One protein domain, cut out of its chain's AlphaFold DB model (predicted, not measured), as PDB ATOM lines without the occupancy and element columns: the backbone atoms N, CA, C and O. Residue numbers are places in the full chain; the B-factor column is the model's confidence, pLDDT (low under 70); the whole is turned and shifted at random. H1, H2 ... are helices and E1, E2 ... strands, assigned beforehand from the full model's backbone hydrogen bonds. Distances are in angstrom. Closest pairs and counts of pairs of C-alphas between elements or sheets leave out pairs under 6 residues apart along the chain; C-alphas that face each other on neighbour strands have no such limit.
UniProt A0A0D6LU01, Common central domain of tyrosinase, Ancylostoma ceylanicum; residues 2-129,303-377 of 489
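AT A GLANCE: This is residues 2 to 129 and 303 to 377 of the 489 residues of the protein "Common central domain of tyrosinase" of Ancylostoma ceylanicum (UniProt A0A0D6LU01). One long helix, H5, runs through the middle, with other helices round it: H3 packs side by side with it, H2 crosses its last residues, H7 crosses it steeply, and short H9 packs on its first residues. Unnamed loops make much of the outside, and residues 112 to 118 stick out. The 203 printed residues hold ten named helices and two named strands, in the order H1 E1 H2 H3 H4 H5 H6 H7 H8 H9 H10 E2; E1 and E2 make a small parallel sheet. The class is mostly helix, and the whole is compact, with a radius of gyration of the C-alphas of 17.5 A and spans of 50 by 48 by 35 A.

HOW THE PARTS SIT: H1, residues 2 to 9, is close to but not clearly touching H5, residues 79 to 97; the closest C-alphas, of Tyr 8 and Ile 92, are 7.9 A apart. E1, residues 28 to 30, is the parallel neighbour of E2, residues 374 to 376, at 27 degrees; N 30 and O 375 are within hydrogen-bond range at 2.8 A. H2, residues 38 to 53, touches residues 93 to 97 of H5 with its residues 44 to 51 alone, about perpendicular at 84 degrees; the closest C-alphas, of Ala 47 and Leu 94, are 5.3 A apart. H3, residues 56 to 65, touches residues 89 to 93 of H5 alone at a shallow tilt of 11 degrees, opposite ways; the closest C-alphas are those of Leu 60 and Tyr 90, 7.0 A. H4, residues 70 to 73, touches H5 only at the corner, closest at C-alphas 73 and 79, 5.1 A. H6, residues 108 to 112, is close to but not clearly touching H7, residues 306 to 325, with C-alphas 108 and 310 closest at 7.4 A. H7 touches H5 at a steep tilt of 56 degrees, opposite ways, closest at C-alphas 87 and 308, 6.3 A. H8, residues 330 to 333, touches H9, residues 361 to 365, closest at C-alphas 332 and 365, 5.1 A. H9 touches residues 80 to 85 of H5 alone, closest at C-alphas 81 and 364, 3.9 A. H5 is the hub, touching five helices. H10, residues 368 to 373, is near H5. Every O i to N i+4 pair is within hydrogen-bond range in H2, H6, H7 and H10; the count is 2 of 4 in H1, 5 of 6 in H3, 14 of 15 in H5 and 0 of 1 in H9, where 2 of 2 O i to N i+3 pairs are, and H4 and H8 are too short.

IN THESE COORDINATES: H1 begins at C-alpha 2 (-38.055, -33.713, 34.591). From first to last C-alpha H2 measures 22.1 A, H5 27.9 A and H7 28.7 A. E2 ends at C-alpha 376 (-46.960, -17.423, 15.689).

THE WHOLE: The C-alphas of Asn 21 and Thr 341 are the farthest apart, 53.0 A. Residues 130 to 302 are not printed; C-alphas 129 and 303 are 16.6 A apart across the cut. The links H1 to E1 and H8 to H9 are long. The mean pLDDT of the printed part is 78.8, and 48 residues are under 70, among them residues 2 to 17 and 110 to 129.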
ATOM      1  N   LYS A   2     -39.502 -33.542  34.852       35.84
ATOM      2  CA  LYS A   2     -38.055 -33.713  34.591       35.84
ATOM      3  C   LYS A   2     -37.735 -34.304  33.203       35.84
ATOM      4  O   LYS A   2     -36.815 -33.842  32.556       35.84
ATOM      5  N   MET A   3     -38.566 -35.219  32.690       37.44
ATOM      6  CA  MET A   3     -38.367 -35.870  31.380       37.44
ATOM      7  C   MET A   3     -38.415 -34.947  30.147       37.44
ATOM      8  O   MET A   3     -37.934 -35.343  29.095       37.44
ATOM      9  N   CYS A   4     -38.977 -33.735  30.243       50.41
ATOM     10  CA  CYS A   4     -38.905 -32.762  29.145       50.41
ATOM     11  C   CYS A   4     -37.951 -31.603  29.438       50.41
ATOM     12  O   CYS A   4     -37.644 -30.847  28.523       50.41
ATOM     13  N   GLU A   5     -37.450 -31.466  30.672       46.22
ATOM     14  CA  GLU A   5     -36.450 -30.444  30.999       46.22
ATOM     15  C   GLU A   5     -35.170 -30.632  30.174       46.22
ATOM     16  O   GLU A   5     -34.571 -29.633  29.790       46.22
ATOM     17  N   ASP A   6     -34.810 -31.866  29.808       42.97
ATOM     18  CA  ASP A   6     -33.603 -32.166  29.022       42.97
ATOM     19  C   ASP A   6     -33.718 -31.731  27.549       42.97
ATOM     20  O   ASP A   6     -32.764 -31.181  26.994       42.97
ATOM     21  N   ILE A   7     -34.914 -31.835  26.949       48.41
ATOM     22  CA  ILE A   7     -35.214 -31.281  25.610       48.41
ATOM     23  C   ILE A   7     -35.043 -29.754  25.613       48.41
ATOM     24  O   ILE A   7     -34.596 -29.165  24.630       48.41
ATOM     25  N   TYR A   8     -35.384 -29.108  26.732       49.16
ATOM     26  CA  TYR A   8     -35.379 -27.654  26.875       49.16
ATOM     27  C   TYR A   8     -34.075 -27.071  27.462       49.16
ATOM     28  O   TYR A   8     -33.848 -25.870  27.314       49.16
ATOM     29  N   ARG A   9     -33.211 -27.876  28.106       44.84
ATOM     30  CA  ARG A   9     -31.959 -27.426  28.753       44.84
ATOM     31  C   ARG A   9     -30.674 -27.871  28.055       44.84
ATOM     32  O   ARG A   9     -29.712 -27.113  28.110       44.84
ATOM     33  N   ILE A  10     -30.639 -29.049  27.423       42.62
ATOM     34  CA  ILE A  10     -29.379 -29.700  26.996       42.62
ATOM     35  C   ILE A  10     -29.180 -29.652  25.468       42.62
ATOM     36  O   ILE A  10     -28.124 -29.998  24.952       42.62
ATOM     37  N   GLY A  11     -30.163 -29.163  24.702       44.59
ATOM     38  CA  GLY A  11     -30.026 -29.053  23.244       44.59
ATOM     39  C   GLY A  11     -30.036 -30.405  22.514       44.59
ATOM     40  O   GLY A  11     -29.755 -30.461  21.317       44.59
ATOM     41  N   THR A  12     -30.408 -31.487  23.198       41.50
ATOM     42  CA  THR A  12     -30.677 -32.798  22.600       41.50
ATOM     43  C   THR A  12     -32.135 -32.848  22.141       41.50
ATOM     44  O   THR A  12     -33.046 -33.157  22.905       41.50
ATOM     45  N   TYR A  13     -32.365 -32.503  20.872       51.50
ATOM     46  CA  TYR A  13     -33.684 -32.478  20.222       51.50
ATOM     47  C   TYR A  13     -34.126 -33.871  19.744       51.50
ATOM     48  O   TYR A  13     -34.568 -34.042  18.609       51.50
ATOM     49  N   THR A  14     -33.979 -34.892  20.583       46.69
ATOM     50  CA  THR A  14     -34.387 -36.257  20.240       46.69
ATOM     51  C   THR A  14     -35.789 -36.550  20.778       46.69
ATOM     52  O   THR A  14     -36.002 -36.593  21.983       46.69
ATOM     53  N   SER A  15     -36.728 -36.755  19.843       50.66
ATOM     54  CA  SER A  15     -38.008 -37.487  19.947       50.66
ATOM     55  C   SER A  15     -38.994 -37.128  21.079       50.66
ATOM     56  O   SER A  15     -38.810 -37.511  22.223       50.66
ATOM     57  N   LYS A  16     -40.123 -36.506  20.687       60.16
ATOM     58  CA  LYS A  16     -41.441 -36.469  21.370       60.16
ATOM     59  C   LYS A  16     -41.396 -36.343  22.909       60.16
ATOM     60  O   LYS A  16     -41.398 -37.337  23.622       60.16
ATOM     61  N   CYS A  17     -41.494 -35.114  23.427       66.62
ATOM     62  CA  CYS A  17     -41.791 -34.880  24.848       66.62
ATOM     63  C   CYS A  17     -43.179 -35.447  25.188       66.62
ATOM     64  O   CYS A  17     -44.182 -34.960  24.666       66.62
ATOM     65  N   VAL A  18     -43.238 -36.458  26.056       70.62
ATOM     66  CA  VAL A  18     -44.491 -37.047  26.550       70.62
ATOM     67  C   VAL A  18     -44.746 -36.559  27.976       70.62
ATOM     68  O   VAL A  18     -43.892 -36.663  28.857       70.62
ATOM     69  N   LEU A  19     -45.921 -35.977  28.192       69.50
ATOM     70  CA  LEU A  19     -46.414 -35.518  29.485       69.50
ATOM     71  C   LEU A  19     -46.704 -36.718  30.411       69.50
ATOM     72  O   LEU A  19     -46.938 -37.823  29.924       69.50
ATOM     73  N   PRO A  20     -46.761 -36.532  31.747       67.00
ATOM     74  CA  PRO A  20     -47.059 -37.622  32.688       67.00
ATOM     75  C   PRO A  20     -48.385 -38.354  32.424       67.00
ATOM     76  O   PRO A  20     -48.552 -39.491  32.841       67.00
ATOM     77  N   ASN A  21     -49.317 -37.707  31.723       70.69
ATOM     78  CA  ASN A  21     -50.605 -38.262  31.306       70.69
ATOM     79  C   ASN A  21     -50.547 -39.016  29.956       70.69
ATOM     80  O   ASN A  21     -51.592 -39.324  29.388       70.69
ATOM     81  N   GLY A  22     -49.355 -39.260  29.401       73.56
ATOM     82  CA  GLY A  22     -49.159 -39.956  28.126       73.56
ATOM     83  C   GLY A  22     -49.360 -39.095  26.872       73.56
ATOM     84  O   GLY A  22     -49.147 -39.580  25.761       73.56
ATOM     85  N   GLN A  23     -49.739 -37.819  27.002       76.50
ATOM     86  CA  GLN A  23     -49.936 -36.931  25.852       76.50
ATOM     87  C   GLN A  23     -48.617 -36.347  25.344       76.50
ATOM     88  O   GLN A  23     -47.762 -35.934  26.121       76.50
ATOM     89  N   VAL A  24     -48.465 -36.235  24.024       78.06
ATOM     90  CA  VAL A  24     -47.305 -35.558  23.430       78.06
ATOM     91  C   VAL A  24     -47.467 -34.044  23.569       78.06
ATOM     92  O   VAL A  24     -48.489 -33.477  23.174       78.06
ATOM     93  N   LEU A  25     -46.444 -33.377  24.102       79.75
ATOM     94  CA  LEU A  25     -46.403 -31.925  24.203       79.75
ATOM     95  C   LEU A  25     -46.368 -31.308  22.802       79.75
ATOM     96  O   LEU A  25     -45.424 -31.509  22.037       79.75
ATOM     97  N   LYS A  26     -47.406 -30.538  22.475       84.00
ATOM     98  CA  LYS A  26     -47.515 -29.829  21.196       84.00
ATOM     99  C   LYS A  26     -46.722 -28.520  21.208       84.00
ATOM    100  O   LYS A  26     -46.542 -27.891  22.256       84.00
ATOM    101  N   LYS A  27     -46.313 -28.081  20.019       86.44
ATOM    102  CA  LYS A  27     -45.724 -26.762  19.758       86.44
ATOM    103  C   LYS A  27     -46.623 -25.637  20.294       86.44
ATOM    104  O   LYS A  27     -47.845 -25.751  20.241       86.44
ATOM    105  N   ALA A  28     -46.030 -24.587  20.868       91.00
ATOM    106  CA  ALA A  28     -46.793 -23.437  21.368       91.00
ATOM    107  C   ALA A  28     -47.304 -22.583  20.198       91.00
ATOM    108  O   ALA A  28     -46.527 -22.304  19.289       91.00
ATOM    109  N   VAL A  29     -48.552 -22.115  20.242       94.19
ATOM    110  CA  VAL A  29     -49.075 -21.147  19.263       94.19
ATOM    111  C   VAL A  29     -49.209 -19.788  19.944       94.19
ATOM    112  O   VAL A  29     -50.123 -19.567  20.734       94.19
ATOM    113  N   ARG A  30     -48.278 -18.877  19.656       95.75
ATOM    114  CA  ARG A  30     -48.258 -17.513  20.192       95.75
ATOM    115  C   ARG A  30     -49.246 -16.644  19.420       95.75
ATOM    116  O   ARG A  30     -49.098 -16.448  18.213       95.75
ATOM    117  N   LYS A  31     -50.260 -16.136  20.113       93.75
ATOM    118  CA  LYS A  31     -51.324 -15.291  19.553       93.75
ATOM    119  C   LYS A  31     -51.179 -13.851  20.027       93.75
ATOM    120  O   LYS A  31     -50.524 -13.590  21.036       93.75
ATOM    121  N   GLU A  32     -51.808 -12.933  19.304       89.12
ATOM    122  CA  GLU A  32     -51.954 -11.553  19.763       89.12
ATOM    123  C   GLU A  32     -52.810 -11.549  21.044       89.12
ATOM    124  O   GLU A  32     -53.807 -12.264  21.139       89.12
ATOM    125  N   TYR A  33     -52.403 -10.802  22.068       85.81
ATOM    126  CA  TYR A  33     -53.025 -10.852  23.395       85.81
ATOM    127  C   TYR A  33     -54.540 -10.552  23.397       85.81
ATOM    128  O   TYR A  33     -55.309 -11.182  24.134       85.81
ATOM    129  N   ARG A  34     -54.996  -9.634  22.542       78.75
ATOM    130  CA  ARG A  34     -56.406  -9.265  22.358       78.75
ATOM    131  C   ARG A  34     -57.174 -10.288  21.526       78.75
ATOM    132  O   ARG A  34     -58.402 -10.257  21.551       78.75
ATOM    133  N   SER A  35     -56.514 -11.197  20.801       85.06
ATOM    134  CA  SER A  35     -57.182 -12.295  20.080       85.06
ATOM    135  C   SER A  35     -57.327 -13.581  20.895       85.06
ATOM    136  O   SER A  35     -57.964 -14.524  20.427       85.06
ATOM    137  N   LEU A  36     -56.791 -13.622  22.120       83.81
ATOM    138  CA  LEU A  36     -57.034 -14.724  23.051       83.81
ATOM    139  C   LEU A  36     -58.516 -14.811  23.436       83.81
ATOM    140  O   LEU A  36     -59.157 -13.783  23.692       83.81
ATOM    141  N   THR A  37     -59.037 -16.035  23.569       87.62
ATOM    142  CA  THR A  37     -60.323 -16.241  24.258       87.62
ATOM    143  C   THR A  37     -60.194 -15.891  25.740       87.62
ATOM    144  O   THR A  37     -59.085 -15.774  26.274       87.62
ATOM    145  N   ASP A  38     -61.318 -15.707  26.429       79.69
ATOM    146  CA  ASP A  38     -61.287 -15.407  27.864       79.69
ATOM    147  C   ASP A  38     -60.678 -16.559  28.663       79.69
ATOM    148  O   ASP A  38     -59.849 -16.319  29.539       79.69
ATOM    149  N   GLU A  39     -60.967 -17.806  28.284       87.75
ATOM    150  CA  GLU A  39     -60.373 -18.983  28.918       87.75
ATOM    151  C   GLU A  39     -58.867 -19.077  28.637       87.75
ATOM    152  O   GLU A  39     -58.091 -19.434  29.521       87.75
ATOM    153  N   GLU A  40     -58.421 -18.767  27.412       90.00
ATOM    154  CA  GLU A  40     -56.990 -18.716  27.081       90.00
ATOM    155  C   GLU A  40     -56.261 -17.646  27.904       90.00
ATOM    156  O   GLU A  40     -55.182 -17.906  28.447       90.00
ATOM    157  N   ARG A  41     -56.862 -16.458  28.031       85.75
ATOM    158  CA  ARG A  41     -56.302 -15.344  28.802       85.75
ATOM    159  C   ARG A  41     -56.244 -15.669  30.290       85.75
ATOM    160  O   ARG A  41     -55.221 -15.417  30.924       85.75
ATOM    161  N   GLU A  42     -57.293 -16.273  30.838       85.06
ATOM    162  CA  GLU A  42     -57.345 -16.642  32.249       85.06
ATOM    163  C   GLU A  42     -56.316 -17.729  32.592       85.06
ATOM    164  O   GLU A  42     -55.604 -17.597  33.592       85.06
ATOM    165  N   ARG A  43     -56.142 -18.746  31.728       89.31
ATOM    166  CA  ARG A  43     -55.070 -19.750  31.877       89.31
ATOM    167  C   ARG A  43     -53.687 -19.104  31.843       89.31
ATOM    168  O   ARG A  43     -52.861 -19.395  32.711       89.31
ATOM    169  N   TYR A  44     -53.446 -18.183  30.906       87.94
ATOM    170  CA  TYR A  44     -52.195 -17.422  30.845       87.94
ATOM    171  C   TYR A  44     -51.960 -16.619  32.131       87.94
ATOM    172  O   TYR A  44     -50.925 -16.779  32.776       87.94
ATOM    173  N   HIS A  45     -52.928 -15.809  32.569       84.62
ATOM    174  CA  HIS A  45     -52.804 -15.014  33.794       84.62
ATOM    175  C   HIS A  45     -52.604 -15.878  35.038       84.62
ATOM    176  O   HIS A  45     -51.814 -15.522  35.913       84.62
ATOM    177  N   ASN A  46     -53.286 -17.021  35.126       83.38
ATOM    178  CA  ASN A  46     -53.107 -17.965  36.221       83.38
ATOM    179  C   ASN A  46     -51.688 -18.553  36.240       83.38
ATOM    180  O   ASN A  46     -51.060 -18.605  37.302       83.38
ATOM    181  N   ALA A  47     -51.151 -18.924  35.074       86.38
ATOM    182  CA  ALA A  47     -49.773 -19.386  34.948       86.38
ATOM    183  C   ALA A  47     -48.779 -18.298  35.387       86.38
ATOM    184  O   ALA A  47     -47.930 -18.574  36.235       86.38
ATOM    185  N   VAL A  48     -48.944 -17.051  34.919       80.81
ATOM    186  CA  VAL A  48     -48.105 -15.899  35.311       80.81
ATOM    187  C   VAL A  48     -48.148 -15.660  36.824       80.81
ATOM    188  O   VAL A  48     -47.103 -15.567  37.469       80.81
ATOM    189  N   ARG A  49     -49.346 -15.611  37.427       81.44
ATOM    190  CA  ARG A  49     -49.505 -15.450  38.885       81.44
ATOM    191  C   ARG A  49     -48.842 -16.586  39.658       81.44
ATOM    192  O   ARG A  49     -48.226 -16.342  40.694       81.44
ATOM    193  N   THR A  50     -48.936 -17.814  39.155       81.94
ATOM    194  CA  THR A  50     -48.344 -18.995  39.793       81.94
ATOM    195  C   THR A  50     -46.819 -18.942  39.771       81.94
ATOM    196  O   THR A  50     -46.203 -19.095  40.828       81.94
ATOM    197  N   ILE A  51     -46.210 -18.647  38.614       80.44
ATOM    198  CA  ILE A  51     -44.747 -18.509  38.510       80.44
ATOM    199  C   ILE A  51     -44.221 -17.263  39.238       80.44
ATOM    200  O   ILE A  51     -43.068 -17.214  39.656       80.44
ATOM    201  N   LYS A  52     -45.061 -16.241  39.441       78.69
ATOM    202  CA  LYS A  52     -44.720 -15.112  40.311       78.69
ATOM    203  C   LYS A  52     -44.733 -15.520  41.780       78.69
ATOM    204  O   LYS A  52     -43.793 -15.217  42.503       78.69
ATOM    205  N   ARG A  53     -45.766 -16.243  42.226       75.50
ATOM    206  CA  ARG A  53     -45.916 -16.672  43.626       75.50
ATOM    207  C   ARG A  53     -44.825 -17.648  44.068       75.50
ATOM    208  O   ARG A  53     -44.414 -17.599  45.222       75.50
ATOM    209  N   ASN A  54     -44.369 -18.530  43.180       78.00
ATOM    210  CA  ASN A  54     -43.301 -19.488  43.484       78.00
ATOM    211  C   ASN A  54     -41.878 -18.918  43.272       78.00
ATOM    212  O   ASN A  54     -40.902 -19.620  43.530       78.00
ATOM    213  N   GLY A  55     -41.758 -17.660  42.825       75.00
ATOM    214  CA  GLY A  55     -40.490 -16.955  42.630       75.00
ATOM    215  C   GLY A  55     -39.763 -17.246  41.312       75.00
ATOM    216  O   GLY A  55     -38.725 -16.638  41.063       75.00
ATOM    217  N   GLU A  56     -40.273 -18.122  40.440       79.94
ATOM    218  CA  GLU A  56     -39.648 -18.405  39.135       79.94
ATOM    219  C   GLU A  56     -39.657 -17.182  38.208       79.94
ATOM    220  O   GLU A  56     -38.675 -16.920  37.514       79.94
ATOM    221  N   TYR A  57     -40.722 -16.374  38.249       75.69
ATOM    222  CA  TYR A  57     -40.785 -15.096  37.535       75.69
ATOM    223  C   TYR A  57     -39.655 -14.157  37.972       75.69
ATOM    224  O   TYR A  57     -39.009 -13.536  37.134       75.69
ATOM    225  N   ASP A  58     -39.405 -14.057  39.281       76.00
ATOM    226  CA  ASP A  58     -38.390 -13.159  39.840       76.00
ATOM    227  C   ASP A  58     -36.983 -13.621  39.469       76.00
ATOM    228  O   ASP A  58     -36.157 -12.805  39.077       76.00
ATOM    229  N   LYS A  59     -36.728 -14.935  39.494       78.62
ATOM    230  CA  LYS A  59     -35.459 -15.512  39.025       78.62
ATOM    231  C   LYS A  59     -35.209 -15.206  37.550       78.62
ATOM    232  O   LYS A  59     -34.103 -14.816  37.186       78.62
ATOM    233  N   LEU A  60     -36.227 -15.371  36.702       81.38
ATOM    234  CA  LEU A  60     -36.130 -15.040  35.281       81.38
ATOM    235  C   LEU A  60     -35.928 -13.541  35.076       81.38
ATOM    236  O   LEU A  60     -35.075 -13.151  34.286       81.38
ATOM    237  N   SER A  61     -36.657 -12.706  35.817       76.50
ATOM    238  CA  SER A  61     -36.472 -11.260  35.788       76.50
ATOM    239  C   SER A  61     -35.027 -10.905  36.132       76.50
ATOM    240  O   SER A  61     -34.378 -10.256  35.314       76.50
ATOM    241  N   MET A  62     -34.486 -11.447  37.231       73.06
ATOM    242  CA  MET A  62     -33.110 -11.224  37.689       73.06
ATOM    243  C   MET A  62     -32.039 -11.536  36.637       73.06
ATOM    244  O   MET A  62     -31.015 -10.859  36.586       73.06
ATOM    245  N   ILE A  63     -32.259 -12.530  35.770       79.19
ATOM    246  CA  ILE A  63     -31.314 -12.857  34.690       79.19
ATOM    247  C   ILE A  63     -31.124 -11.677  33.741       79.19
ATOM    248  O   ILE A  63     -30.018 -11.461  33.275       79.19
ATOM    249  N   HIS A  64     -32.162 -10.903  33.446       75.62
ATOM    250  CA  HIS A  64     -32.038  -9.723  32.588       75.62
ATOM    251  C   HIS A  64     -31.498  -8.506  33.344       75.62
ATOM    252  O   HIS A  64     -30.930  -7.603  32.738       75.62
ATOM    253  N   THR A  65     -31.688  -8.464  34.666       63.03
ATOM    254  CA  THR A  65     -31.302  -7.308  35.480       63.03
ATOM    255  C   THR A  65     -29.850  -7.346  35.934       63.03
ATOM    256  O   THR A  65     -29.301  -6.310  36.290       63.03
ATOM    257  N   GLN A  66     -29.199  -8.506  35.923       62.47
ATOM    258  CA  GLN A  66     -27.797  -8.610  36.317       62.47
ATOM    259  C   GLN A  66     -26.881  -7.817  35.370       62.47
ATOM    260  O   GLN A  66     -26.948  -7.927  34.147       62.47
ATOM    261  N   CYS A  67     -25.959  -7.049  35.953       46.81
ATOM    262  CA  CYS A  67     -24.957  -6.268  35.218       46.81
ATOM    263  C   CYS A  67     -24.048  -7.144  34.332       46.81
ATOM    264  O   CYS A  67     -23.535  -6.678  33.325       46.81
ATOM    265  N   SER A  68     -23.874  -8.428  34.655       55.75
ATOM    266  CA  SER A  68     -23.069  -9.370  33.863       55.75
ATOM    267  C   SER A  68     -23.782  -9.927  32.625       55.75
ATOM    268  O   SER A  68     -23.129 -10.400  31.702       55.75
ATOM    269  N   THR A  69     -25.114  -9.908  32.599       58.72
ATOM    270  CA  THR A  69     -25.949 -10.487  31.530       58.72
ATOM    271  C   THR A  69     -26.594  -9.409  30.663       58.72
ATOM    272  O   THR A  69     -26.680  -9.571  29.449       58.72
ATOM    273  N   SER A  70     -26.999  -8.288  31.266       59.72
ATOM    274  CA  SER A  70     -27.622  -7.142  30.593       59.72
ATOM    275  C   SER A  70     -26.792  -6.616  29.406       59.72
ATOM    276  O   SER A  70     -27.352  -6.479  28.318       59.72
ATOM    277  N   PRO A  71     -25.469  -6.385  29.530       63.91
ATOM    278  CA  PRO A  71     -24.641  -5.965  28.403       63.91
ATOM    279  C   PRO A  71     -24.542  -7.010  27.290       63.91
ATOM    280  O   PRO A  71     -24.393  -6.635  26.145       63.91
ATOM    281  N   ALA A  72     -24.647  -8.311  27.584       69.81
ATOM    282  CA  ALA A  72     -24.658  -9.349  26.546       69.81
ATOM    283  C   ALA A  72     -26.005  -9.406  25.800       69.81
ATOM    284  O   ALA A  72     -26.067  -9.755  24.620       69.81
ATOM    285  N   ALA A  73     -27.086  -9.038  26.492       75.31
ATOM    286  CA  ALA A  73     -28.443  -9.024  25.965       75.31
ATOM    287  C   ALA A  73     -28.758  -7.786  25.108       75.31
ATOM    288  O   ALA A  73     -29.666  -7.852  24.284       75.31
ATOM    289  N   HIS A  74     -28.041  -6.665  25.271       79.62
ATOM    290  CA  HIS A  74     -28.375  -5.365  24.661       79.62
ATOM    291  C   HIS A  74     -27.162  -4.656  24.069       79.62
ATOM    292  O   HIS A  74     -26.057  -4.835  24.543       79.62
ATOM    293  N   GLY A  75     -27.369  -3.766  23.092       72.50
ATOM    294  CA  GLY A  75     -26.284  -2.918  22.571       72.50
ATOM    295  C   GLY A  75     -25.361  -3.602  21.558       72.50
ATOM    296  O   GLY A  75     -24.302  -3.066  21.246       72.50
ATOM    297  N   GLY A  76     -25.774  -4.745  21.010       80.00
ATOM    298  CA  GLY A  76     -25.030  -5.458  19.979       80.00
ATOM    299  C   GLY A  76     -25.858  -6.530  19.263       80.00
ATOM    300  O   GLY A  76     -27.049  -6.701  19.555       80.00
ATOM    301  N   PRO A  77     -25.244  -7.270  18.323       81.25
ATOM    302  CA  PRO A  77     -25.938  -8.215  17.441       81.25
ATOM    303  C   PRO A  77     -26.572  -9.413  18.167       81.25
ATOM    304  O   PRO A  77     -27.509 -10.020  17.648       81.25
ATOM    305  N   GLY A  78     -26.141  -9.704  19.399       84.38
ATOM    306  CA  GLY A  78     -26.707 -10.779  20.222       84.38
ATOM    307  C   GLY A  78     -28.141 -10.527  20.700       84.38
ATOM    308  O   GLY A  78     -28.796 -11.464  21.148       84.38
ATOM    309  N   PHE A  79     -28.660  -9.297  20.577       87.06
ATOM    310  CA  PHE A  79     -29.951  -8.888  21.144       87.06
ATOM    311  C   PHE A  79     -31.116  -9.815  20.770       87.06
ATOM    312  O   PHE A  79     -31.827 -10.295  21.654       87.06
ATOM    313  N   LEU A  80     -31.314 -10.090  19.478       88.25
ATOM    314  CA  LEU A  80     -32.474 -10.857  19.007       88.25
ATOM    315  C   LEU A  80     -32.394 -12.330  19.433       88.25
ATOM    316  O   LEU A  80     -33.358 -12.872  19.973       88.25
ATOM    317  N   GLY A  81     -31.227 -12.956  19.253       89.31
ATOM    318  CA  GLY A  81     -30.994 -14.347  19.647       89.31
ATOM    319  C   GLY A  81     -31.083 -14.557  21.160       89.31
ATOM    320  O   GLY A  81     -31.714 -15.514  21.611       89.31
ATOM    321  N   TRP A  82     -30.520 -13.631  21.943       92.00
ATOM    322  CA  TRP A  82     -30.566 -13.676  23.404       92.00
ATOM    323  C   TRP A  82     -32.002 -13.557  23.921       92.00
ATOM    324  O   TRP A  82     -32.449 -14.392  24.708       92.00
ATOM    325  N   HIS A  83     -32.771 -12.574  23.434       91.81
ATOM    326  CA  HIS A  83     -34.158 -12.392  23.869       91.81
ATOM    327  C   HIS A  83     -35.069 -13.532  23.407       91.81
ATOM    328  O   HIS A  83     -35.978 -13.896  24.151       91.81
ATOM    329  N   ARG A  84     -34.811 -14.151  22.244       93.44
ATOM    330  CA  ARG A  84     -35.521 -15.358  21.785       93.44
ATOM    331  C   ARG A  84     -35.362 -16.518  22.769       93.44
ATOM    332  O   ARG A  84     -36.364 -17.102  23.187       93.44
ATOM    333  N   GLU A  85     -34.133 -16.832  23.176       91.56
ATOM    334  CA  GLU A  85     -33.863 -17.850  24.203       91.56
ATOM    335  C   GLU A  85     -34.455 -17.436  25.564       91.56
ATOM    336  O   GLU A  85     -35.021 -18.264  26.284       91.56
ATOM    337  N   PHE A  86     -34.413 -16.146  25.901       92.19
ATOM    338  CA  PHE A  86     -34.942 -15.641  27.164       92.19
ATOM    339  C   PHE A  86     -36.459 -15.816  27.295       92.19
ATOM    340  O   PHE A  86     -36.940 -16.444  28.243       92.19
ATOM    341  N   ILE A  87     -37.230 -15.315  26.324       93.56
ATOM    342  CA  ILE A  87     -38.691 -15.460  26.324       93.56
ATOM    343  C   ILE A  87     -39.103 -16.927  26.151       93.56
ATOM    344  O   ILE A  87     -40.160 -17.334  26.634       93.56
ATOM    345  N   LYS A  88     -38.253 -17.755  25.521       90.62
ATOM    346  CA  LYS A  88     -38.454 -19.205  25.455       90.62
ATOM    347  C   LYS A  88     -38.408 -19.836  26.846       90.62
ATOM    348  O   LYS A  88     -39.265 -20.664  27.152       90.62
ATOM    349  N   ARG A  89     -37.465 -19.438  27.703       90.19
ATOM    350  CA  ARG A  89     -37.378 -19.920  29.095       90.19
ATOM    351  C   ARG A  89     -38.565 -19.486  29.939       90.19
ATOM    352  O   ARG A  89     -39.070 -20.288  30.722       90.19
ATOM    353  N   TYR A  90     -39.056 -18.271  29.723       92.50
ATOM    354  CA  TYR A  90     -40.299 -17.812  30.336       92.50
ATOM    355  C   TYR A  90     -41.512 -18.639  29.896       92.50
ATOM    356  O   TYR A  90     -42.281 -19.101  30.735       92.50
ATOM    357  N   GLU A  91     -41.648 -18.920  28.600       93.19
ATOM    358  CA  GLU A  91     -42.714 -19.786  28.086       93.19
ATOM    359  C   GLU A  91     -42.627 -21.212  28.650       93.19
ATOM    360  O   GLU A  91     -43.649 -21.793  29.003       93.19
ATOM    361  N   ILE A  92     -41.422 -21.773  28.800       88.62
ATOM    362  CA  ILE A  92     -41.232 -23.075  29.460       88.62
ATOM    363  C   ILE A  92     -41.716 -23.015  30.912       88.62
ATOM    364  O   ILE A  92     -42.440 -23.914  31.335       88.62
ATOM    365  N   ALA A  93     -41.376 -21.955  31.652       89.81
ATOM    366  CA  ALA A  93     -41.830 -21.768  33.030       89.81
ATOM    367  C   ALA A  93     -43.364 -21.722  33.123       89.81
ATOM    368  O   ALA A  93     -43.945 -22.437  33.940       89.81
ATOM    369  N   LEU A  94     -44.035 -20.975  32.240       90.81
ATOM    370  CA  LEU A  94     -45.503 -20.959  32.159       90.81
ATOM    371  C   LEU A  94     -46.073 -22.354  31.879       90.81
ATOM    372  O   LEU A  94     -47.023 -22.787  32.532       90.81
ATOM    373  N   ARG A  95     -45.447 -23.088  30.955       89.69
ATOM    374  CA  ARG A  95     -45.885 -24.430  30.551       89.69
ATOM    375  C   ARG A  95     -45.614 -25.518  31.580       89.69
ATOM    376  O   ARG A  95     -46.147 -26.617  31.440       89.69
ATOM    377  N   THR A  96     -44.840 -25.216  32.625       86.50
ATOM    378  CA  THR A  96     -44.750 -26.076  33.812       86.50
ATOM    379  C   THR A  96     -45.986 -26.019  34.697       86.50
ATOM    380  O   THR A  96     -46.272 -26.983  35.402       86.50
ATOM    381  N   VAL A  97     -46.733 -24.914  34.631       87.69
ATOM    382  CA  VAL A  97     -48.008 -24.747  35.333       87.69
ATOM    383  C   VAL A  97     -49.148 -25.291  34.479       87.69
ATOM    384  O   VAL A  97     -49.961 -26.069  34.967       87.69
ATOM    385  N   ASP A  98     -49.182 -24.912  33.201       89.31
ATOM    386  CA  ASP A  98     -50.192 -25.369  32.248       89.31
ATOM    387  C   ASP A  98     -49.564 -25.591  30.870       89.31
ATOM    388  O   ASP A  98     -49.202 -24.654  30.156       89.31
ATOM    389  N   HIS A  99     -49.463 -26.856  30.464       87.50
ATOM    390  CA  HIS A  99     -48.815 -27.248  29.216       87.50
ATOM    391  C   HIS A  99     -49.533 -26.750  27.951       87.50
ATOM    392  O   HIS A  99     -48.949 -26.843  26.867       87.50
ATOM    393  N   THR A 100     -50.773 -26.256  28.047       89.12
ATOM    394  CA  THR A 100     -51.539 -25.688  26.924       89.12
ATOM    395  C   THR A 100     -51.290 -24.196  26.714       89.12
ATOM    396  O   THR A 100     -51.599 -23.679  25.642       89.12
ATOM    397  N   VAL A 101     -50.708 -23.504  27.699       92.38
ATOM    398  CA  VAL A 101     -50.422 -22.067  27.616       92.38
ATOM    399  C   VAL A 101     -49.283 -21.798  26.630       92.38
ATOM    400  O   VAL A 101     -48.292 -22.526  26.561       92.38
ATOM    401  N   ALA A 102     -49.411 -20.712  25.875       93.62
ATOM    402  CA  ALA A 102     -48.353 -20.140  25.052       93.62
ATOM    403  C   ALA A 102     -48.136 -18.680  25.458       93.62
ATOM    404  O   ALA A 102     -49.051 -18.042  25.976       93.62
ATOM    405  N   LEU A 103     -46.934 -18.149  25.225       95.12
ATOM    406  CA  LEU A 103     -46.655 -16.730  25.442       95.12
ATOM    407  C   LEU A 103     -47.401 -15.894  24.383       95.12
ATOM    408  O   LEU A 103     -47.072 -16.024  23.201       95.12
ATOM    409  N   PRO A 104     -48.384 -15.050  24.746       93.94
ATOM    410  CA  PRO A 104     -48.963 -14.125  23.786       93.94
ATOM    411  C   PRO A 104     -47.966 -13.027  23.415       93.94
ATOM    412  O   PRO A 104     -47.041 -12.724  24.169       93.94
ATOM    413  N   TYR A 105     -48.183 -12.407  22.261       91.00
ATOM    414  CA  TYR A 105     -47.478 -11.195  21.865       91.00
ATOM    415  C   TYR A 105     -48.407  -9.984  21.938       91.00
ATOM    416  O   TYR A 105     -49.619 -10.101  21.754       91.00
ATOM    417  N   TRP A 106     -47.827  -8.817  22.199       84.44
ATOM    418  CA  TRP A 106     -48.537  -7.544  22.163       84.44
ATOM    419  C   TRP A 106     -48.091  -6.759  20.932       84.44
ATOM    420  O   TRP A 106     -46.934  -6.350  20.835       84.44
ATOM    421  N   ASP A 107     -49.011  -6.563  19.988       81.25
ATOM    422  CA  ASP A 107     -48.755  -5.763  18.795       81.25
ATOM    423  C   ASP A 107     -48.821  -4.268  19.117       81.25
ATOM    424  O   ASP A 107     -49.860  -3.622  18.963       81.25
ATOM    425  N   SER A 108     -47.679  -3.723  19.536       71.50
ATOM    426  CA  SER A 108     -47.545  -2.313  19.909       71.50
ATOM    427  C   SER A 108     -47.705  -1.343  18.731       71.50
ATOM    428  O   SER A 108     -47.753  -0.130  18.932       71.50
ATOM    429  N   THR A 109     -47.753  -1.837  17.483       71.31
ATOM    430  CA  THR A 109     -47.989  -0.972  16.312       71.31
ATOM    431  C   THR A 109     -49.436  -0.514  16.218       71.31
ATOM    432  O   THR A 109     -49.707   0.476  15.541       71.31
ATOM    433  N   ILE A 110     -50.356  -1.198  16.906       68.38
ATOM    434  CA  ILE A 110     -51.763  -0.808  16.950       68.38
ATOM    435  C   ILE A 110     -51.918   0.471  17.780       68.38
ATOM    436  O   ILE A 110     -52.511   1.432  17.297       68.38
ATOM    437  N   GLU A 111     -51.285   0.555  18.954       63.06
ATOM    438  CA  GLU A 111     -51.347   1.749  19.814       63.06
ATOM    439  C   GLU A 111     -50.584   2.943  19.228       63.06
ATOM    440  O   GLU A 111     -50.863   4.097  19.560       63.06
ATOM    441  N   GLU A 112     -49.613   2.692  18.349       61.75
ATOM    442  CA  GLU A 112     -48.931   3.765  17.626       61.75
ATOM    443  C   GLU A 112     -49.826   4.431  16.578       61.75
ATOM    444  O   GLU A 112     -49.659   5.613  16.293       61.75
ATOM    445  N   ARG A 113     -50.815   3.703  16.050       60.09
ATOM    446  CA  ARG A 113     -51.763   4.213  15.050       60.09
ATOM    447  C   ARG A 113     -52.965   4.935  15.664       60.09
ATOM    448  O   ARG A 113     -53.722   5.558  14.924       60.09
ATOM    449  N   LEU A 114     -53.159   4.857  16.982       53.44
ATOM    450  CA  LEU A 114     -54.255   5.538  17.674       53.44
ATOM    451  C   LEU A 114     -53.960   7.035  17.843       53.44
ATOM    452  O   LEU A 114     -52.857   7.421  18.235       53.44
ATOM    453  N   HIS A 115     -54.975   7.874  17.616       52.66
ATOM    454  CA  HIS A 115     -54.894   9.317  17.870       52.66
ATOM    455  C   HIS A 115     -54.669   9.626  19.357       52.66
ATOM    456  O   HIS A 115     -53.851  10.485  19.695       52.66
ATOM    457  N   HIS A 116     -55.344   8.887  20.242       48.56
ATOM    458  CA  HIS A 116     -55.126   8.931  21.684       48.56
ATOM    459  C   HIS A 116     -54.767   7.533  22.182       48.56
ATOM    460  O   HIS A 116     -55.500   6.569  21.986       48.56
ATOM    461  N   LYS A 117     -53.607   7.405  22.833       54.44
ATOM    462  CA  LYS A 117     -53.102   6.105  23.306       54.44
ATOM    463  C   LYS A 117     -53.944   5.540  24.453       54.44
ATOM    464  O   LYS A 117     -53.940   4.332  24.658       54.44
ATOM    465  N   GLN A 118     -54.650   6.413  25.174       52.12
ATOM    466  CA  GLN A 118     -55.590   6.091  26.250       52.12
ATOM    467  C   GLN A 118     -56.813   5.325  25.748       52.12
ATOM    468  O   GLN A 118     -57.392   4.559  26.505       52.12
ATOM    469  N   ASP A 119     -57.155   5.482  24.469       56.41
ATOM    470  CA  ASP A 119     -58.287   4.784  23.868       56.41
ATOM    471  C   ASP A 119     -57.992   3.290  23.704       56.41
ATOM    472  O   ASP A 119     -58.890   2.512  23.396       56.41
ATOM    473  N   SER A 120     -56.757   2.841  23.932       59.50
ATOM    474  CA  SER A 120     -56.481   1.418  23.868       59.50
ATOM    475  C   SER A 120     -57.159   0.660  25.012       59.50
ATOM    476  O   SER A 120     -56.867   0.883  26.182       59.50
ATOM    477  N   THR A 121     -58.001  -0.311  24.669       63.88
ATOM    478  CA  THR A 121     -58.565  -1.365  25.527       63.88
ATOM    479  C   THR A 121     -57.489  -2.131  26.263       63.88
ATOM    480  O   THR A 121     -57.793  -2.707  27.303       63.88
ATOM    481  N   LEU A 122     -56.233  -2.118  25.795       62.03
ATOM    482  CA  LEU A 122     -55.124  -2.630  26.589       62.03
ATOM    483  C   LEU A 122     -55.090  -1.950  27.965       62.03
ATOM    484  O   LEU A 122     -54.862  -2.626  28.960       62.03
ATOM    485  N   TRP A 123     -55.412  -0.660  28.034       58.72
ATOM    486  CA  TRP A 123     -55.503   0.145  29.253       58.72
ATOM    487  C   TRP A 123     -56.923   0.190  29.843       58.72
ATOM    488  O   TRP A 123     -57.273   1.130  30.550       58.72
ATOM    489  N   SER A 124     -57.764  -0.812  29.565       54.44
ATOM    490  CA  SER A 124     -59.059  -0.960  30.236       54.44
ATOM    491  C   SER A 124     -58.921  -1.741  31.545       54.44
ATOM    492  O   SER A 124     -57.965  -2.503  31.736       54.44
ATOM    493  N   LYS A 125     -59.898  -1.599  32.448       52.16
ATOM    494  CA  LYS A 125     -59.971  -2.369  33.705       52.16
ATOM    495  C   LYS A 125     -59.954  -3.884  33.479       52.16
ATOM    496  O   LYS A 125     -59.469  -4.623  34.330       52.16
ATOM    497  N   GLU A 126     -60.475  -4.340  32.343       50.50
ATOM    498  CA  GLU A 126     -60.551  -5.749  31.956       50.50
ATOM    499  C   GLU A 126     -59.210  -6.316  31.476       50.50
ATOM    500  O   GLU A 126     -59.028  -7.535  31.524       50.50
ATOM    501  N   LEU A 127     -58.288  -5.469  30.997       61.69
ATOM    502  CA  LEU A 127     -56.972  -5.886  30.512       61.69
ATOM    503  C   LEU A 127     -55.851  -5.427  31.459       61.69
ATOM    504  O   LEU A 127     -55.451  -6.218  32.312       61.69
ATOM    505  N   MET A 128     -55.318  -4.207  31.317       57.72
ATOM    506  CA  MET A 128     -54.113  -3.761  32.047       57.72
ATOM    507  C   MET A 128     -54.326  -2.537  32.974       57.72
ATOM    508  O   MET A 128     -53.389  -2.178  33.687       57.72
ATOM    509  N   GLY A 129     -55.535  -1.949  33.033       44.66
ATOM    510  CA  GLY A 129     -55.975  -0.912  33.999       44.66
ATOM    511  C   GLY A 129     -56.133   0.531  33.456       44.66
ATOM    512  O   GLY A 129     -55.359   0.934  32.595       44.66
ATOM    513  N   ASN A 303     -39.742  -6.916  35.251       66.69
ATOM    514  CA  ASN A 303     -40.727  -6.940  36.333       66.69
ATOM    515  C   ASN A 303     -42.145  -6.639  35.837       66.69
ATOM    516  O   ASN A 303     -43.102  -7.066  36.483       66.69
ATOM    517  N   ASP A 304     -42.274  -5.955  34.698       63.16
ATOM    518  CA  ASP A 304     -43.547  -5.711  34.033       63.16
ATOM    519  C   ASP A 304     -43.903  -6.900  33.117       63.16
ATOM    520  O   ASP A 304     -43.124  -7.232  32.217       63.16
ATOM    521  N   PRO A 305     -45.072  -7.548  33.293       71.62
ATOM    522  CA  PRO A 305     -45.531  -8.610  32.403       71.62
ATOM    523  C   PRO A 305     -45.596  -8.216  30.916       71.62
ATOM    524  O   PRO A 305     -45.483  -9.097  30.058       71.62
ATOM    525  N   LEU A 306     -45.740  -6.922  30.589       72.75
ATOM    526  CA  LEU A 306     -45.708  -6.415  29.211       72.75
ATOM    527  C   LEU A 306     -44.379  -6.685  28.511       72.75
ATOM    528  O   LEU A 306     -44.379  -6.892  27.300       72.75
ATOM    529  N   PHE A 307     -43.265  -6.739  29.247       81.56
ATOM    530  CA  PHE A 307     -41.948  -7.031  28.681       81.56
ATOM    531  C   PHE A 307     -41.966  -8.318  27.853       81.56
ATOM    532  O   PHE A 307     -41.500  -8.342  26.715       81.56
ATOM    533  N   TRP A 308     -42.545  -9.388  28.401       86.19
ATOM    534  CA  TRP A 308     -42.550 -10.699  27.753       86.19
ATOM    535  C   TRP A 308     -43.372 -10.691  26.466       86.19
ATOM    536  O   TRP A 308     -42.944 -11.252  25.458       86.19
ATOM    537  N   MET A 309     -44.518 -10.007  26.479       84.81
ATOM    538  CA  MET A 309     -45.398  -9.887  25.314       84.81
ATOM    539  C   MET A 309     -44.802  -8.964  24.246       84.81
ATOM    540  O   MET A 309     -44.922  -9.240  23.051       84.81
ATOM    541  N   HIS A 310     -44.110  -7.903  24.664       83.19
ATOM    542  CA  HIS A 310     -43.390  -7.003  23.771       83.19
ATOM    543  C   HIS A 310     -42.227  -7.721  23.076       83.19
ATOM    544  O   HIS A 310     -42.120  -7.688  21.853       83.19
ATOM    545  N   HIS A 311     -41.393  -8.448  23.824       87.81
ATOM    546  CA  HIS A 311     -40.283  -9.198  23.233       87.81
ATOM    547  C   HIS A 311     -40.749 -10.390  22.383       87.81
ATOM    548  O   HIS A 311     -40.077 -10.726  21.409       87.81
ATOM    549  N   ALA A 312     -41.920 -10.976  22.659       92.06
ATOM    550  CA  ALA A 312     -42.557 -11.922  21.741       92.06
ATOM    551  C   ALA A 312     -42.977 -11.262  20.416       92.06
ATOM    552  O   ALA A 312     -42.861 -11.876  19.360       92.06
ATOM    553  N   PHE A 313     -43.412 -10.001  20.440       90.38
ATOM    554  CA  PHE A 313     -43.730  -9.262  19.218       90.38
ATOM    555  C   PHE A 313     -42.476  -8.862  18.426       90.38
ATOM    556  O   PHE A 313     -42.446  -9.005  17.204       90.38
ATOM    557  N   VAL A 314     -41.405  -8.444  19.108       87.19
ATOM    558  CA  VAL A 314     -40.093  -8.206  18.479       87.19
ATOM    559  C   VAL A 314     -39.575  -9.479  17.803       87.19
ATOM    560  O   VAL A 314     -39.126  -9.434  16.658       87.19
ATOM    561  N   ASP A 315     -39.694 -10.629  18.474       92.25
ATOM    562  CA  ASP A 315     -39.317 -11.924  17.907       92.25
ATOM    563  C   ASP A 315     -40.180 -12.319  16.696       92.25
ATOM    564  O   ASP A 315     -39.643 -12.819  15.708       92.25
ATOM    565  N   LEU A 316     -41.491 -12.041  16.716       91.50
ATOM    566  CA  LEU A 316     -42.374 -12.212  15.554       91.50
ATOM    567  C   LEU A 316     -41.908 -11.375  14.354       91.50
ATOM    568  O   LEU A 316     -41.839 -11.887  13.235       91.50
ATOM    569  N   ILE A 317     -41.590 -10.093  14.564       88.38
ATOM    570  CA  ILE A 317     -41.104  -9.208  13.494       88.38
ATOM    571  C   ILE A 317     -39.812  -9.767  12.894       88.38
ATOM    572  O   ILE A 317     -39.693  -9.864  11.670       88.38
ATOM    573  N   TRP A 318     -38.870 -10.171  13.747       91.69
ATOM    574  CA  TRP A 318     -37.606 -10.741  13.296       91.69
ATOM    575  C   TRP A 318     -37.802 -12.056  12.537       91.69
ATOM    576  O   TRP A 318     -37.234 -12.233  11.462       91.69
ATOM    577  N   GLU A 319     -38.659 -12.951  13.027       92.56
ATOM    578  CA  GLU A 319     -38.953 -14.217  12.355       92.56
ATOM    579  C   GLU A 319     -39.604 -14.005  10.981       92.56
ATOM    580  O   GLU A 319     -39.253 -14.683  10.014       92.56
ATOM    581  N   ASN A 320     -40.504 -13.028  10.853       90.81
ATOM    582  CA  ASN A 320     -41.087 -12.660   9.562       90.81
ATOM    583  C   ASN A 320     -40.032 -12.106   8.599       90.81
ATOM    584  O   ASN A 320     -40.033 -12.453   7.417       90.81
ATOM    585  N   TRP A 321     -39.107 -11.279   9.096       92.44
ATOM    586  CA  TRP A 321     -37.988 -10.787   8.297       92.44
ATOM    587  C   TRP A 321     -37.106 -11.943   7.805       92.44
ATOM    588  O   TRP A 321     -36.850 -12.024   6.603       92.44
ATOM    589  N   ARG A 322     -36.737 -12.878   8.693       91.56
ATOM    590  CA  ARG A 322     -35.952 -14.080   8.358       91.56
ATOM    591  C   ARG A 322     -36.645 -14.936   7.305       91.56
ATOM    592  O   ARG A 322     -36.009 -15.406   6.367       91.56
ATOM    593  N   LYS A 323     -37.962 -15.123   7.423       91.38
ATOM    594  CA  LYS A 323     -38.747 -15.895   6.450       91.38
ATOM    595  C   LYS A 323     -38.799 -15.253   5.068       91.38
ATOM    596  O   LYS A 323     -38.812 -15.975   4.077       91.38
ATOM    597  N   LYS A 324     -38.826 -13.920   5.014       93.00
ATOM    598  CA  LYS A 324     -38.928 -13.149   3.771       93.00
ATOM    599  C   LYS A 324     -37.589 -12.958   3.053       93.00
ATOM    600  O   LYS A 324     -37.593 -12.858   1.832       93.00
ATOM    601  N   HIS A 325     -36.476 -12.890   3.785       91.00
ATOM    602  CA  HIS A 325     -35.180 -12.483   3.222       91.00
ATOM    603  C   HIS A 325     -34.098 -13.563   3.264       91.00
ATOM    604  O   HIS A 325     -33.063 -13.373   2.639       91.00
ATOM    605  N   GLN A 326     -34.309 -14.664   3.989       92.69
ATOM    606  CA  GLN A 326     -33.313 -15.725   4.141       92.69
ATOM    607  C   GLN A 326     -33.908 -17.095   3.818       92.69
ATOM    608  O   GLN A 326     -35.039 -17.420   4.218       92.69
ATOM    609  N   ASN A 327     -33.118 -17.934   3.154       93.75
ATOM    610  CA  ASN A 327     -33.407 -19.359   3.021       93.75
ATOM    611  C   ASN A 327     -33.141 -20.114   4.341       93.75
ATOM    612  O   ASN A 327     -32.706 -19.542   5.343       93.75
ATOM    613  N   VAL A 328     -33.462 -21.410   4.379       91.19
ATOM    614  CA  VAL A 328     -33.406 -22.214   5.614       91.19
ATOM    615  C   VAL A 328     -31.982 -22.308   6.178       91.19
ATOM    616  O   VAL A 328     -31.819 -22.266   7.395       91.19
ATOM    617  N   GLN A 329     -30.961 -22.380   5.322       91.75
ATOM    618  CA  GLN A 329     -29.555 -22.483   5.715       91.75
ATOM    619  C   GLN A 329     -28.986 -21.132   6.174       91.75
ATOM    620  O   GLN A 329     -28.319 -21.047   7.207       91.75
ATOM    621  N   GLU A 330     -29.284 -20.056   5.445       91.00
ATOM    622  CA  GLU A 330     -28.849 -18.690   5.772       91.00
ATOM    623  C   GLU A 330     -29.341 -18.256   7.151       91.00
ATOM    624  O   GLU A 330     -28.608 -17.647   7.927       91.00
ATOM    625  N   ARG A 331     -30.569 -18.650   7.484       90.44
ATOM    626  CA  ARG A 331     -31.205 -18.410   8.778       90.44
ATOM    627  C   ARG A 331     -30.405 -18.902   9.981       90.44
ATOM    628  O   ARG A 331     -30.577 -18.330  11.050       90.44
ATOM    629  N   GLU A 332     -29.576 -19.934   9.832       89.38
ATOM    630  CA  GLU A 332     -28.754 -20.485  10.923       89.38
ATOM    631  C   GLU A 332     -27.287 -20.035  10.876       89.38
ATOM    632  O   GLU A 332     -26.544 -20.284  11.822       89.38
ATOM    633  N   THR A 333     -26.860 -19.372   9.796       89.56
ATOM    634  CA  THR A 333     -25.440 -19.086   9.521       89.56
ATOM    635  C   THR A 333     -25.117 -17.597   9.400       89.56
ATOM    636  O   THR A 333     -23.987 -17.201   9.673       89.56
ATOM    637  N   GLN A 334     -26.085 -16.748   9.045       88.38
ATOM    638  CA  GLN A 334     -25.877 -15.307   8.871       88.38
ATOM    639  C   GLN A 334     -25.911 -14.547  10.207       88.38
ATOM    640  O   GLN A 334     -26.880 -13.854  10.527       88.38
ATOM    641  N   TYR A 335     -24.831 -14.662  10.981       89.50
ATOM    642  CA  TYR A 335     -24.549 -13.811  12.140       89.50
ATOM    643  C   TYR A 335     -23.501 -12.740  11.766       89.50
ATOM    644  O   TYR A 335     -22.591 -13.053  10.996       89.50
ATOM    645  N   PRO A 336     -23.597 -11.488  12.260       87.00
ATOM    646  CA  PRO A 336     -22.615 -10.441  11.955       87.00
ATOM    647  C   PRO A 336     -21.179 -10.834  12.322       87.00
ATOM    648  O   PRO A 336     -20.963 -11.541  13.304       87.00
ATOM    649  N   TYR A 337     -20.198 -10.362  11.549       86.44
ATOM    650  CA  TYR A 337     -18.786 -10.580  11.866       86.44
ATOM    651  C   TYR A 337     -18.408  -9.925  13.198       86.44
ATOM    652  O   TYR A 337     -18.922  -8.858  13.547       86.44
ATOM    653  N   ASP A 338     -17.496 -10.568  13.922       90.00
ATOM    654  CA  ASP A 338     -17.023 -10.091  15.215       90.00
ATOM    655  C   ASP A 338     -16.162  -8.834  15.026       90.00
ATOM    656  O   ASP A 338     -15.087  -8.884  14.430       90.00
ATOM    657  N   ASP A 339     -16.641  -7.703  15.544       83.75
ATOM    658  CA  ASP A 339     -15.947  -6.417  15.490       83.75
ATOM    659  C   ASP A 339     -15.995  -5.736  16.863       83.75
ATOM    660  O   ASP A 339     -17.046  -5.267  17.319       83.75
ATOM    661  N   SER A 340     -14.830  -5.668  17.518       83.94
ATOM    662  CA  SER A 340     -14.658  -5.049  18.837       83.94
ATOM    663  C   SER A 340     -14.840  -3.532  18.833       83.94
ATOM    664  O   SER A 340     -14.998  -2.944  19.901       83.94
ATOM    665  N   THR A 341     -14.797  -2.884  17.665       81.94
ATOM    666  CA  THR A 341     -15.073  -1.445  17.533       81.94
ATOM    667  C   THR A 341     -16.574  -1.147  17.506       81.94
ATOM    668  O   THR A 341     -16.991  -0.054  17.883       81.94
ATOM    669  N   CYS A 342     -17.388  -2.131  17.109       74.19
ATOM    670  CA  CYS A 342     -18.836  -2.006  16.953       74.19
ATOM    671  C   CYS A 342     -19.612  -2.534  18.170       74.19
ATOM    672  O   CYS A 342     -20.619  -1.951  18.570       74.19
ATOM    673  N   SER A 343     -19.158  -3.632  18.783       78.88
ATOM    674  CA  SER A 343     -19.830  -4.226  19.943       78.88
ATOM    675  C   SER A 343     -18.856  -4.952  20.870       78.88
ATOM    676  O   SER A 343     -17.765  -5.351  20.469       78.88
ATOM    677  N   SER A 344     -19.244  -5.125  22.137       82.88
ATOM    678  CA  SER A 344     -18.419  -5.857  23.103       82.88
ATOM    679  C   SER A 344     -18.267  -7.338  22.721       82.88
ATOM    680  O   SER A 344     -19.153  -7.924  22.093       82.88
ATOM    681  N   GLN A 345     -17.189  -7.981  23.189       86.25
ATOM    682  CA  GLN A 345     -16.937  -9.415  22.975       86.25
ATOM    683  C   GLN A 345     -18.098 -10.307  23.451       86.25
ATOM    684  O   GLN A 345     -18.271 -11.421  22.957       86.25
ATOM    685  N   ALA A 346     -18.941  -9.821  24.367       85.69
ATOM    686  CA  ALA A 346     -20.131 -10.532  24.823       85.69
ATOM    687  C   ALA A 346     -21.149 -10.808  23.697       85.69
ATOM    688  O   ALA A 346     -21.933 -11.747  23.821       85.69
ATOM    689  N   HIS A 347     -21.120 -10.051  22.594       84.88
ATOM    690  CA  HIS A 347     -22.003 -10.253  21.439       84.88
ATOM    691  C   HIS A 347     -21.381 -11.054  20.297       84.88
ATOM    692  O   HIS A 347     -22.060 -11.291  19.298       84.88
ATOM    693  N   PHE A 348     -20.120 -11.464  20.414       91.75
ATOM    694  CA  PHE A 348     -19.450 -12.196  19.344       91.75
ATOM    695  C   PHE A 348     -20.115 -13.547  19.098       91.75
ATOM    696  O   PHE A 348     -20.686 -14.157  20.007       91.75
ATOM    697  N   MET A 349     -20.044 -14.011  17.858       90.69
ATOM    698  CA  MET A 349     -20.752 -15.183  17.349       90.69
ATOM    699  C   MET A 349     -20.547 -16.428  18.224       90.69
ATOM    700  O   MET A 349     -21.509 -17.108  18.593       90.69
ATOM    701  N   ASN A 350     -19.287 -16.696  18.583       92.25
ATOM    702  CA  ASN A 350     -18.875 -17.858  19.372       92.25
ATOM    703  C   ASN A 350     -18.820 -17.603  20.885       92.25
ATOM    704  O   ASN A 350     -18.546 -18.535  21.644       92.25
ATOM    705  N   SER A 351     -19.098 -16.381  21.342       91.12
ATOM    706  CA  SER A 351     -19.186 -16.088  22.772       91.12
ATOM    707  C   SER A 351     -20.383 -16.795  23.400       91.12
ATOM    708  O   SER A 351     -21.422 -16.994  22.765       91.12
ATOM    709  N   THR A 352     -20.231 -17.180  24.668       90.62
ATOM    710  CA  THR A 352     -21.317 -17.800  25.436       90.62
ATOM    711  C   THR A 352     -22.471 -16.813  25.586       90.62
ATOM    712  O   THR A 352     -22.268 -15.669  25.982       90.62
ATOM    713  N   MET A 353     -23.691 -17.277  25.330       89.19
ATOM    714  CA  MET A 353     -24.918 -16.522  25.540       89.19
ATOM    715  C   MET A 353     -25.244 -16.499  27.042       89.19
ATOM    716  O   MET A 353     -26.035 -17.299  27.542       89.19
ATOM    717  N   VAL A 354     -24.567 -15.633  27.798       84.25
ATOM    718  CA  VAL A 354     -24.647 -15.571  29.270       84.25
ATOM    719  C   VAL A 354     -26.093 -15.305  29.729       84.25
ATOM    720  O   VAL A 354     -26.717 -14.388  29.199       84.25
ATOM    721  N   PRO A 355     -26.643 -16.041  30.720       84.19
ATOM    722  CA  PRO A 355     -25.980 -17.002  31.614       84.19
ATOM    723  C   PRO A 355     -26.123 -18.475  31.185       84.19
ATOM    724  O   PRO A 355     -25.991 -19.381  32.008       84.19
ATOM    725  N   TRP A 356     -26.447 -18.760  29.925       86.31
ATOM    726  CA  TRP A 356     -26.746 -20.118  29.473       86.31
ATOM    727  C   TRP A 356     -25.494 -20.845  28.987       86.31
ATOM    728  O   TRP A 356     -25.120 -20.790  27.817       86.31
ATOM    729  N   HIS A 357     -24.855 -21.568  29.908       81.19
ATOM    730  CA  HIS A 357     -23.704 -22.419  29.606       81.19
ATOM    731  C   HIS A 357     -24.014 -23.422  28.483       81.19
ATOM    732  O   HIS A 357     -25.076 -24.045  28.470       81.19
ATOM    733  N   GLY A 358     -23.078 -23.574  27.543       83.56
ATOM    734  CA  GLY A 358     -23.219 -24.468  26.388       83.56
ATOM    735  C   GLY A 358     -24.014 -23.890  25.211       83.56
ATOM    736  O   GLY A 358     -24.104 -24.552  24.182       83.56
ATOM    737  N   LYS A 359     -24.553 -22.667  25.324       87.25
ATOM    738  CA  LYS A 359     -25.136 -21.919  24.201       87.25
ATOM    739  C   LYS A 359     -24.222 -20.773  23.803       87.25
ATOM    740  O   LYS A 359     -23.783 -20.000  24.653       87.25
ATOM    741  N   ARG A 360     -23.973 -20.634  22.509       92.19
ATOM    742  CA  ARG A 360     -23.300 -19.486  21.898       92.19
ATOM    743  C   ARG A 360     -24.332 -18.519  21.336       92.19
ATOM    744  O   ARG A 360     -25.467 -18.914  21.068       92.19
ATOM    745  N   ASN A 361     -23.940 -17.272  21.099       90.06
ATOM    746  CA  ASN A 361     -24.838 -16.274  20.512       90.06
ATOM    747  C   ASN A 361     -25.419 -16.717  19.159       90.06
ATOM    748  O   ASN A 361     -26.619 -16.544  18.926       90.06
ATOM    749  N   ILE A 362     -24.613 -17.377  18.316       91.94
ATOM    750  CA  ILE A 362     -25.080 -17.935  17.038       91.94
ATOM    751  C   ILE A 362     -26.177 -18.993  17.201       91.94
ATOM    752  O   ILE A 362     -27.067 -19.090  16.361       91.94
ATOM    753  N   ASP A 363     -26.200 -19.740  18.308       91.38
ATOM    754  CA  ASP A 363     -27.209 -20.781  18.525       91.38
ATOM    755  C   ASP A 363     -28.615 -20.174  18.744       91.38
ATOM    756  O   ASP A 363     -29.628 -20.863  18.602       91.38
ATOM    757  N   GLY A 364     -28.706 -18.865  19.025       89.62
ATOM    758  CA  GLY A 364     -29.958 -18.099  19.018       89.62
ATOM    759  C   GLY A 364     -30.608 -17.986  17.633       89.62
ATOM    760  O   GLY A 364     -31.806 -17.721  17.535       89.62
ATOM    761  N   LEU A 365     -29.847 -18.230  16.562       91.94
ATOM    762  CA  LEU A 365     -30.350 -18.244  15.192       91.94
ATOM    763  C   LEU A 365     -31.058 -19.550  14.816       91.94
ATOM    764  O   LEU A 365     -31.751 -19.565  13.805       91.94
ATOM    765  N   SER A 366     -30.951 -20.630  15.590       91.31
ATOM    766  CA  SER A 366     -31.419 -21.946  15.131       91.31
ATOM    767  C   SER A 366     -32.898 -21.974  14.708       91.31
ATOM    768  O   SER A 366     -33.773 -21.453  15.401       91.31
ATOM    769  N   ASN A 367     -33.205 -22.648  13.597       89.69
ATOM    770  CA  ASN A 367     -34.586 -22.877  13.153       89.69
ATOM    771  C   ASN A 367     -35.346 -23.807  14.111       89.69
ATOM    772  O   ASN A 367     -36.571 -23.773  14.179       89.69
ATOM    773  N   LYS A 368     -34.635 -24.560  14.961       87.44
ATOM    774  CA  LYS A 368     -35.236 -25.485  15.933       87.44
ATOM    775  C   LYS A 368     -36.241 -24.817  16.878       87.44
ATOM    776  O   LYS A 368     -37.186 -25.479  17.312       87.44
ATOM    777  N   TYR A 369     -36.084 -23.521  17.177       88.75
ATOM    778  CA  TYR A 369     -37.082 -22.759  17.942       88.75
ATOM    779  C   TYR A 369     -38.445 -22.757  17.248       88.75
ATOM    780  O   TYR A 369     -39.460 -23.050  17.885       88.75
ATOM    781  N   THR A 370     -38.471 -22.475  15.948       89.12
ATOM    782  CA  THR A 370     -39.710 -22.353  15.182       89.12
ATOM    783  C   THR A 370     -40.147 -23.645  14.508       89.12
ATOM    784  O   THR A 370     -41.323 -23.766  14.181       89.12
ATOM    785  N   ASP A 371     -39.277 -24.648  14.398       86.44
ATOM    786  CA  ASP A 371     -39.640 -25.977  13.901       86.44
ATOM    787  C   ASP A 371     -40.334 -26.812  14.985       86.44
ATOM    788  O   ASP A 371     -41.388 -27.402  14.745       86.44
ATOM    789  N   PHE A 372     -39.792 -26.813  16.211       82.44
ATOM    790  CA  PHE A 372     -40.221 -27.746  17.259       82.44
ATOM    791  C   PHE A 372     -40.899 -27.088  18.461       82.44
ATOM    792  O   PHE A 372     -41.677 -27.745  19.153       82.44
ATOM    793  N   LEU A 373     -40.605 -25.816  18.755       84.00
ATOM    794  CA  LEU A 373     -40.908 -25.251  20.071       84.00
ATOM    795  C   LEU A 373     -42.113 -24.301  20.071       84.00
ATOM    796  O   LEU A 373     -42.986 -24.441  20.934       84.00
ATOM    797  N   TYR A 374     -42.178 -23.349  19.142       91.62
ATOM    798  CA  TYR A 374     -43.306 -22.420  19.027       91.62
ATOM    799  C   TYR A 374     -43.527 -21.925  17.596       91.62
ATOM    800  O   TYR A 374     -42.633 -21.960  16.760       91.62
ATOM    801  N   GLU A 375     -44.730 -21.451  17.305       93.88
ATOM    802  CA  GLU A 375     -45.070 -20.681  16.108       93.88
ATOM    803  C   GLU A 375     -45.970 -19.514  16.466       93.88
ATOM    804  O   GLU A 375     -46.575 -19.485  17.537       93.88
ATOM    805  N   TYR A 376     -46.059 -18.552  15.557       93.94
ATOM    806  CA  TYR A 376     -46.960 -17.423  15.689       93.94
ATOM    807  C   TYR A 376     -48.225 -17.666  14.879       93.94
ATOM    808  O   TYR A 376     -48.157 -18.041  13.707       93.94
ATOM    809  N   ALA A 377     -49.375 -17.410  15.499       90.88
ATOM    810  CA  ALA A 377     -50.622 -17.289  14.765       90.88
ATOM    811  C   ALA A 377     -50.559 -16.064  13.830       90.88
ATOM    812  O   ALA A 377     -49.874 -15.084  14.158       90.88
TER     813      ALA A 377